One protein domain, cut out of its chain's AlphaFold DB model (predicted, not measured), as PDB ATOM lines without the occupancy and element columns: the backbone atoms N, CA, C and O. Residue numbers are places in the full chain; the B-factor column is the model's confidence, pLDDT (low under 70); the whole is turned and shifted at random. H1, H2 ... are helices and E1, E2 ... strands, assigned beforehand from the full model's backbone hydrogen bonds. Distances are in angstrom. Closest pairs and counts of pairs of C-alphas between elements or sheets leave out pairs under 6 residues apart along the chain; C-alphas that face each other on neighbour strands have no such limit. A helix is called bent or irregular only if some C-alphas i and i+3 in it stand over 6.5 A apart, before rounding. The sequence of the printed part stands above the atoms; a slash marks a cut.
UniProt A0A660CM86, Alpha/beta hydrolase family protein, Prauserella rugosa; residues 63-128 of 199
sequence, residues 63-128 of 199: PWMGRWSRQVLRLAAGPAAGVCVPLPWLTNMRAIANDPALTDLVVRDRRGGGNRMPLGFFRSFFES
ATOM      1  N   PRO A  63      35.876  49.402 111.468       88.88
ATOM      2  CA  PRO A  63      35.233  49.499 110.155       88.88
ATOM      3  C   PRO A  63      36.191  49.357 108.967       88.88
ATOM      4  O   PRO A  63      35.883  48.703 107.970       88.88
ATOM      5  N   TRP A  64      37.391  49.938 109.067       89.50
ATOM      6  CA  TRP A  64      38.394  49.876 108.003       89.50
ATOM      7  C   TRP A  64      38.885  48.446 107.734       89.50
ATOM      8  O   TRP A  64      39.170  48.121 106.584       89.50
ATOM      9  N   MET A  65      38.942  47.579 108.755       89.12
ATOM     10  CA  MET A  65      39.326  46.175 108.577       89.12
ATOM     11  C   MET A  65      38.297  45.453 107.709       89.12
ATOM     12  O   MET A  65      38.672  44.732 106.791       89.12
ATOM     13  N   GLY A  66      37.006  45.695 107.951       87.25
ATOM     14  CA  GLY A  66      35.918  45.112 107.169       87.25
ATOM     15  C   GLY A  66      35.914  45.558 105.707       87.25
ATOM     16  O   GLY A  66      35.713  44.736 104.810       87.25
ATOM     17  N   ARG A  67      36.230  46.834 105.438       89.25
ATOM     18  CA  ARG A  67      36.342  47.363 104.064       89.25
ATOM     19  C   ARG A  67      37.387  46.602 103.247       89.25
ATOM     20  O   ARG A  67      37.094  46.173 102.130       89.25
ATOM     21  N   TRP A  68      38.563  46.380 103.836       85.94
ATOM     22  CA  TRP A  68      39.721  45.762 103.177       85.94
ATOM     23  C   TRP A  68      39.846  44.247 103.392       85.94
ATOM     24  O   TRP A  68      40.784  43.625 102.889       85.94
ATOM     25  N   SER A  69      38.917  43.634 104.133       84.38
ATOM     26  CA  SER A  69      39.042  42.247 104.595       84.38
ATOM     27  C   SER A  69      39.230  41.260 103.447       84.38
ATOM     28  O   SER A  69      40.136  40.434 103.501       84.38
ATOM     29  N   ARG A  70      38.447  41.377 102.367       83.81
ATOM     30  CA  ARG A  70      38.551  40.479 101.206       83.81
ATOM     31  C   ARG A  70      39.893  40.612 100.488       83.81
ATOM     32  O   ARG A  70      40.457  39.604 100.083       83.81
ATOM     33  N   GLN A  71      40.423  41.825 100.332       84.44
ATOM     34  CA  GLN A  71      41.707  42.044  99.659       84.44
ATOM     35  C   GLN A  71      42.863  41.482 100.490       84.44
ATOM     36  O   GLN A  71      43.723  40.788  99.954       84.44
ATOM     37  N   VAL A  72      42.850  41.733 101.801       83.31
ATOM     38  CA  VAL A  72      43.893  41.263 102.722       83.31
ATOM     39  C   VAL A  72      43.842  39.743 102.885       83.31
ATOM     40  O   VAL A  72      44.876  39.083 102.827       83.31
ATOM     41  N   LEU A  73      42.653  39.157 103.040       83.88
ATOM     42  CA  LEU A  73      42.513  37.719 103.286       83.88
ATOM     43  C   LEU A  73      42.845  36.851 102.070       83.88
ATOM     44  O   LEU A  73      43.251  35.707 102.260       83.88
ATOM     45  N   ARG A  74      42.789  37.384 100.841       81.25
ATOM     46  CA  ARG A  74      43.336  36.698  99.653       81.25
ATOM     47  C   ARG A  74      44.825  36.376  99.801       81.25
ATOM     48  O   ARG A  74      45.277  35.351  99.303       81.25
ATOM     49  N   LEU A  75      45.574  37.217 100.520       81.50
ATOM     50  CA  LEU A  75      46.997  36.998 100.805       81.50
ATOM     51  C   LEU A  75      47.221  35.953 101.904       81.50
ATOM     52  O   LEU A  75      48.303  35.385 102.000       81.50
ATOM     53  N   ALA A  76      46.197  35.641 102.701       81.19
ATOM     54  CA  ALA A  76      46.244  34.593 103.716       81.19
ATOM     55  C   ALA A  76      46.046  33.178 103.128       81.19
ATOM     56  O   ALA A  76      45.570  32.273 103.816       81.19
ATOM     57  N   ALA A  77      46.359  32.983 101.843       80.12
ATOM     58  CA  ALA A  77      46.385  31.690 101.164       80.12
ATOM     59  C   ALA A  77      47.636  30.864 101.512       80.12
ATOM     60  O   ALA A  77      48.605  31.363 102.084       80.12
ATOM     61  N   GLY A  78      47.604  29.569 101.181       85.00
ATOM     62  CA  GLY A  78      48.752  28.679 101.367       85.00
ATOM     63  C   GLY A  78      49.190  28.552 102.836       85.00
ATOM     64  O   GLY A  78      48.327  28.434 103.709       85.00
ATOM     65  N   PRO A  79      50.503  28.582 103.142       86.06
ATOM     66  CA  PRO A  79      51.016  28.380 104.504       86.06
ATOM     67  C   PRO A  79      50.471  29.372 105.541       86.06
ATOM     68  O   PRO A  79      50.288  29.015 106.704       86.06
ATOM     69  N   ALA A  80      50.155  30.604 105.126       87.62
ATOM     70  CA  ALA A  80      49.605  31.629 106.013       87.62
ATOM     71  C   ALA A  80      48.185  31.296 106.509       87.62
ATOM     72  O   ALA A  80      47.764  31.799 107.552       87.62
ATOM     73  N   ALA A  81      47.457  30.412 105.815       90.50
ATOM     74  CA  ALA A  81      46.098  30.024 106.184       90.50
ATOM     75  C   ALA A  81      46.024  29.356 107.568       90.50
ATOM     76  O   ALA A  81      45.001  29.471 108.240       90.50
ATOM     77  N   GLY A  82      47.099  28.688 108.003       93.12
ATOM     78  CA  GLY A  82      47.180  28.023 109.307       93.12
ATOM     79  C   GLY A  82      47.509  28.950 110.480       93.12
ATOM     80  O   GLY A  82      47.473  28.511 111.627       93.12
ATOM     81  N   VAL A  83      47.834  30.225 110.235       93.69
ATOM     82  CA  VAL A  83      48.181  31.166 111.307       93.69
ATOM     83  C   VAL A  83      46.936  31.490 112.130       93.69
ATOM     84  O   VAL A  83      45.976  32.066 111.619       93.69
ATOM     85  N   CYS A  84      46.957  31.142 113.417       95.50
ATOM     86  CA  CYS A  84      45.848  31.395 114.335       95.50
ATOM     87  C   CYS A  84      45.950  32.773 114.996       95.50
ATOM     88  O   CYS A  84      46.874  33.048 115.775       95.50
ATOM     89  N   VAL A  85      44.937  33.604 114.771       93.94
ATOM     90  CA  VAL A  85      44.815  34.946 115.349       93.94
ATOM     91  C   VAL A  85      43.677  34.998 116.373       93.94
ATOM     92  O   VAL A  85      42.690  34.281 116.211       93.94
ATOM     93  N   PRO A  86      43.792  35.801 117.446       95.62
ATOM     94  CA  PRO A  86      42.702  35.971 118.404       95.62
ATOM     95  C   PRO A  86      41.450  36.550 117.740       95.62
ATOM     96  O   PRO A  86      41.532  37.581 117.072       95.62
ATOM     97  N   LEU A  87      40.291  35.931 117.965       93.88
ATOM     98  CA  LEU A  87      39.019  36.412 117.421       93.88
ATOM     99  C   LEU A  87      38.709  37.871 117.828       93.88
ATOM    100  O   LEU A  87      38.428  38.671 116.933       93.88
ATOM    101  N   PRO A  88      38.902  38.299 119.099       94.06
ATOM    102  CA  PRO A  88      38.661  39.687 119.512       94.06
ATOM    103  C   PRO A  88      39.576  40.731 118.859       94.06
ATOM    104  O   PRO A  88      39.413  41.928 119.096       94.06
ATOM    105  N   TRP A  89      40.607  40.326 118.108       93.38
ATOM    106  CA  TRP A  89      41.411  41.264 117.318       93.38
ATOM    107  C   TRP A  89      40.735  41.624 116.000       93.38
ATOM    108  O   TRP A  89      40.970  42.716 115.488       93.38
ATOM    109  N   LEU A  90      39.903  40.726 115.472       90.81
ATOM    110  CA  LEU A  90      39.293  40.858 114.156       90.81
ATOM    111  C   LEU A  90      37.823  41.242 114.209       90.81
ATOM    112  O   LEU A  90      37.371  41.935 113.305       90.81
ATOM    113  N   THR A  91      37.092  40.830 115.241       92.62
ATOM    114  CA  THR A  91      35.648  41.066 115.352       92.62
ATOM    115  C   THR A  91      35.297  41.993 116.510       92.62
ATOM    116  O   THR A  91      36.066  42.143 117.467       92.62
ATOM    117  N   ASN A  92      34.125  42.628 116.438       93.50
ATOM    118  CA  ASN A  92      33.636  43.532 117.479       93.50
ATOM    119  C   ASN A  92      33.065  42.780 118.700       93.50
ATOM    120  O   ASN A  92      31.955  43.034 119.156       93.50
ATOM    121  N   MET A  93      33.854  41.872 119.282       93.75
ATOM    122  CA  MET A  93      33.443  41.051 120.432       93.75
ATOM    123  C   MET A  93      33.004  41.862 121.657       93.75
ATOM    124  O   MET A  93      32.322  41.332 122.523       93.75
ATOM    125  N   ARG A  94      33.398  43.137 121.757       92.25
ATOM    126  CA  ARG A  94      32.969  44.018 122.854       92.25
ATOM    127  C   ARG A  94      31.489  44.398 122.780       92.25
ATOM    128  O   ARG A  94      30.973  44.912 123.762       92.25
ATOM    129  N   ALA A  95      30.839  44.157 121.645       95.44
ATOM    130  CA  ALA A  95      29.415  44.380 121.437       95.44
ATOM    131  C   ALA A  95      28.600  43.070 121.447       95.44
ATOM    132  O   ALA A  95      27.441  43.078 121.049       95.44
ATOM    133  N   ILE A  96      29.183  41.947 121.903       96.00
ATOM    134  CA  ILE A  96      28.496  40.642 121.970       96.00
ATOM    135  C   ILE A  96      27.263  40.658 122.880       96.00
ATOM    136  O   ILE A  96      26.317  39.932 122.619       96.00
ATOM    137  N   ALA A  97      27.262  41.467 123.935       95.00
ATOM    138  CA  ALA A  97      26.145  41.591 124.861       95.00
ATOM    139  C   ALA A  97      25.995  43.045 125.318       95.00
ATOM    140  O   ALA A  97      26.899  43.876 125.150       95.00
ATOM    141  N   ASN A  98      24.850  43.359 125.914       93.75
ATOM    142  CA  ASN A  98      24.616  44.653 126.538       93.75
ATOM    143  C   ASN A  98      25.202  44.722 127.951       93.75
ATOM    144  O   ASN A  98      25.669  45.792 128.347       93.75
ATOM    145  N   ASP A  99      25.281  43.585 128.649       95.00
ATOM    146  CA  ASP A  99      25.971  43.458 129.936       95.00
ATOM    147  C   ASP A  99      27.512  43.397 129.766       95.00
ATOM    148  O   ASP A  99      28.049  42.457 129.155       95.00
ATOM    149  N   PRO A 100      28.269  44.363 130.330       95.25
ATOM    150  CA  PRO A 100      29.728  44.337 130.322       95.25
ATOM    151  C   PRO A 100      30.331  43.126 131.043       95.25
ATOM    152  O   PRO A 100      31.374  42.632 130.614       95.25
ATOM    153  N   ALA A 101      29.704  42.632 132.116       96.88
ATOM    154  CA  ALA A 101      30.203  41.480 132.863       96.88
ATOM    155  C   ALA A 101      30.117  40.203 132.016       96.88
ATOM    156  O   ALA A 101      31.087  39.446 131.935       96.88
ATOM    157  N   LEU A 102      28.998  40.004 131.314       95.81
ATOM    158  CA  LEU A 102      28.852  38.909 130.357       95.81
ATOM    159  C   LEU A 102      29.823  39.042 129.179       95.81
ATOM    160  O   LEU A 102      30.464  38.064 128.794       95.81
ATOM    161  N   THR A 103      29.980  40.250 128.638       96.44
ATOM    162  CA  THR A 103      30.959  40.522 127.577       96.44
ATOM    163  C   THR A 103      32.369  40.108 128.009       96.44
ATOM    164  O   THR A 103      33.070  39.408 127.274       96.44
ATOM    165  N   ASP A 104      32.777  40.480 129.224       96.56
ATOM    166  CA  ASP A 104      34.072  40.111 129.795       96.56
ATOM    167  C   ASP A 104      34.229  38.592 129.959       96.56
ATOM    168  O   ASP A 104      35.303  38.055 129.672       96.56
ATOM    169  N   LEU A 105      33.175  37.885 130.386       96.56
ATOM    170  CA  LEU A 105      33.177  36.421 130.479       96.56
ATOM    171  C   LEU A 105      33.378  35.774 129.102       96.56
ATOM    172  O   LEU A 105      34.275  34.943 128.942       96.56
ATOM    173  N   VAL A 106      32.614  36.201 128.091       95.75
ATOM    174  CA  VAL A 106      32.694  35.658 126.726       95.75
ATOM    175  C   VAL A 106      34.068  35.903 126.100       95.75
ATOM    176  O   VAL A 106      34.640  35.003 125.484       95.75
ATOM    177  N   VAL A 107      34.628  37.104 126.266       95.44
ATOM    178  CA  VAL A 107      35.941  37.472 125.707       95.44
ATOM    179  C   VAL A 107      37.094  36.751 126.415       95.44
ATOM    180  O   VAL A 107      38.148  36.546 125.810       95.44
ATOM    181  N   ARG A 108      36.932  36.354 127.683       96.12
ATOM    182  CA  ARG A 108      37.951  35.590 128.426       96.12
ATOM    183  C   ARG A 108      37.884  34.089 128.163       96.12
ATOM    184  O   ARG A 108      38.906  33.413 128.315       96.12
ATOM    185  N   ASP A 109      36.735  33.561 127.753       96.38
ATOM    186  CA  ASP A 109      36.593  32.139 127.452       96.38
ATOM    187  C   ASP A 109      37.307  31.758 126.146       96.38
ATOM    188  O   ASP A 109      36.868  32.073 125.040       96.38
ATOM    189  N   ARG A 110      38.406  31.006 126.273       94.56
ATOM    190  CA  ARG A 110      39.208  30.505 125.145       94.56
ATOM    191  C   ARG A 110      38.500  29.455 124.289       94.56
ATOM    192  O   ARG A 110      38.987  29.172 123.196       94.56
ATOM    193  N   ARG A 111      37.409  28.856 124.775       93.31
ATOM    194  CA  ARG A 111      36.556  27.956 123.985       93.31
ATOM    195  C   ARG A 111      35.469  28.722 123.228       93.31
ATOM    196  O   ARG A 111      35.048  28.260 122.173       93.31
ATOM    197  N   GLY A 112      35.076  29.890 123.735       89.44
ATOM    198  CA  GLY A 112      34.101  30.798 123.136       89.44
ATOM    199  C   GLY A 112      34.746  32.016 122.467       89.44
ATOM    200  O   GLY A 112      35.609  31.892 121.598       89.44
ATOM    201  N   GLY A 113      34.311  33.213 122.864       91.50
ATOM    202  CA  GLY A 113      34.672  34.483 122.222       91.50
ATOM    203  C   GLY A 113      36.138  34.908 122.363       91.50
ATOM    204  O   GLY A 113      36.618  35.721 121.576       91.50
ATOM    205  N   GLY A 114      36.866  34.346 123.329       94.69
ATOM    206  CA  GLY A 114      38.304  34.541 123.538       94.69
ATOM    207  C   GLY A 114      39.198  33.577 122.756       94.69
ATOM    208  O   GLY A 114      40.399  33.488 123.037       94.69
ATOM    209  N   ASN A 115      38.635  32.809 121.821       95.81
ATOM    210  CA  ASN A 115      39.372  31.807 121.061       95.81
ATOM    211  C   ASN A 115      40.355  32.414 120.036       95.81
ATOM    212  O   ASN A 115      40.493  33.632 119.860       95.81
ATOM    213  N   ARG A 116      41.081  31.522 119.357       96.81
ATOM    214  CA  ARG A 116      41.944  31.850 118.222       96.81
ATOM    215  C   ARG A 116      41.503  31.030 117.022       96.81
ATOM    216  O   ARG A 116      41.345  29.820 117.146       96.81
ATOM    217  N   MET A 117      41.372  31.682 115.875       94.44
ATOM    218  CA  MET A 117      40.895  31.061 114.641       94.44
ATOM    219  C   MET A 117      41.950  31.206 113.538       94.44
ATOM    220  O   MET A 117      42.652  32.225 113.495       94.44
ATOM    221  N   PRO A 118      42.098  30.204 112.656       94.75
ATOM    222  CA  PRO A 118      43.047  30.275 111.553       94.75
ATOM    223  C   PRO A 118      42.626  31.355 110.548       94.75
ATOM    224  O   PRO A 118      41.443  31.493 110.237       94.75
ATOM    225  N   LEU A 119      43.582  32.094 109.979       92.31
ATOM    226  CA  LEU A 119      43.297  33.083 108.927       92.31
ATOM    227  C   LEU A 119      42.559  32.466 107.728       92.31
ATOM    228  O   LEU A 119      41.713  33.120 107.119       92.31
ATOM    229  N   GLY A 120      42.829  31.193 107.429       92.81
ATOM    230  CA  GLY A 120      42.122  30.434 106.403       92.81
ATOM    231  C   GLY A 120      40.618  30.320 106.655       92.81
ATOM    232  O   GLY A 120      39.859  30.398 105.695       92.81
ATOM    233  N   PHE A 121      40.187  30.213 107.919       92.44
ATOM    234  CA  PHE A 121      38.765  30.200 108.276       92.44
ATOM    235  C   PHE A 121      38.102  31.533 107.930       92.44
ATOM    236  O   PHE A 121      37.076  31.549 107.253       92.44
ATOM    237  N   PHE A 122      38.710  32.656 108.328       90.81
ATOM    238  CA  PHE A 122      38.178  33.981 107.996       90.81
ATOM    239  C   PHE A 122      38.127  34.190 106.486       90.81
ATOM    240  O   PHE A 122      37.111  34.653 105.979       90.81
ATOM    241  N   ARG A 123      39.177  33.793 105.754       90.50
ATOM    242  CA  ARG A 123      39.175  33.843 104.288       90.50
ATOM    243  C   ARG A 123      37.997  33.054 103.714       90.50
ATOM    244  O   ARG A 123      37.208  33.627 102.976       90.50
ATOM    245  N   SER A 124      37.840  31.784 104.103       90.12
ATOM    246  CA  SER A 124      36.743  30.946 103.603       90.12
ATOM    247  C   SER A 124      35.365  31.476 103.985       90.12
ATOM    248  O   SER A 124      34.445  31.374 103.186       90.12
ATOM    249  N   PHE A 125      35.220  32.063 105.174       90.19
ATOM    250  CA  PHE A 125      33.969  32.675 105.607       90.19
ATOM    251  C   PHE A 125      33.640  33.914 104.768       90.19
ATOM    252  O   PHE A 125      32.534  34.030 104.264       90.19
ATOM    253  N   PHE A 126      34.598  34.818 104.543       87.75
ATOM    254  CA  PHE A 126      34.358  36.032 103.751       87.75
ATOM    255  C   PHE A 126      34.223  35.795 102.238       87.75
ATOM    256  O   PHE A 126      33.851  36.703 101.489       87.75
ATOM    257  N   GLU A 127      34.565  34.596 101.776       87.44
ATOM    258  CA  GLU A 127      34.402  34.146 100.394       87.44
ATOM    259  C   GLU A 127      33.219  33.189 100.223       87.44
ATOM    260  O   GLU A 127      32.922  32.810  99.090       87.44
ATOM    261  N   SER A 128      32.542  32.799 101.311       88.75
ATOM    262  CA  SER A 128      31.426  31.868 101.224       88.75
ATOM    263  C   SER A 128      30.210  32.520 100.568       88.75
ATOM    264  O   SER A 128      29.969  33.725 100.657       88.75
TER     265      SER A 128
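This is residues 63 to 128 of the 199 residues of the protein "Alpha/beta hydrolase family protein" of Prauserella rugosa (UniProt A0A660CM86). Two helical ends are joined through a narrow waist: a very short two-stranded ribbon of E1 and E2, with the small helix H3 following E1. At one end H5 packs on both H1 and H2, which stay apart from each other; at the other end H4 lies alone on a wide loop that leaves H3 and comes back to E2. The printed part has 66 residues with five named helices and two named strands, in the order H1, H2, E1, H3, H4, E2, H5; the sheet E1 - E2 is antiparallel and the class is mostly helix. The whole is elongated, spanning 38 by 23 by 17 A, and only just loose, close to compact, with a radius of gyration of the C-alphas of 13.0 A.

E1, residues 84 to 86, and E2, residues 116 to 118, are antiparallel neighbours, with 142 degrees between their directions. N 85 and O 117 are 3.0 A apart and N 117 and O 85 are 2.9 A apart, both within hydrogen-bond range. H5, residues 119 to 126, follows E2 by a tight link. It touches H2, residues 78 to 82; the closest C-alphas are those of Ala 81 and Gly 120, 4.0 A apart. H1, residues 63 to 74, touches H5 with residues 69 to 74 alone, closest at the C-alphas of Leu 73 and Arg 123, 5.2 A; their lines are only just about perpendicular, at 71 degrees. H3, residues 87 to 90, and H4, residues 100 to 108, are close but not clearly touching, with the closest C-alphas, of Pro 88 and Val 107, 7.1 A apart. H4 is apart from H1, H2, H5 and E1. Every O i to N i+4 pair is within hydrogen-bond range in H4 and H5, against 6 of 8 in H1 and 0 of 1 in H2, where 2 of 2 O i to N i+3 pairs are; H3 is too short for an O i to N i+4 pair.

E1 and E2 are each 6.9 A from first to last C-alpha. H1 begins at C-alpha 63 (35.233, 49.499, 110.155) and is 18.4 A long; it is irregular, with C-alphas 67 and 70 lying 7.8 A apart. H4 measures 12.2 A from C-alpha 100 (29.728, 44.337, 130.322), and H5 measures 10.7 A, ending at C-alpha 126 (34.358, 36.032, 103.751). H2 is 8.1 A long and H3 is 5.5 A.

The two C-alphas farthest apart are those of Gly 78 and Asp 99, 39.4 A. The printed part has no cut and no long link; the links H3 to H4 and H4 to E2 are short, with 9 and 7 residues. Mean pLDDT of the printed part is 91.3, and no printed residue is under 70.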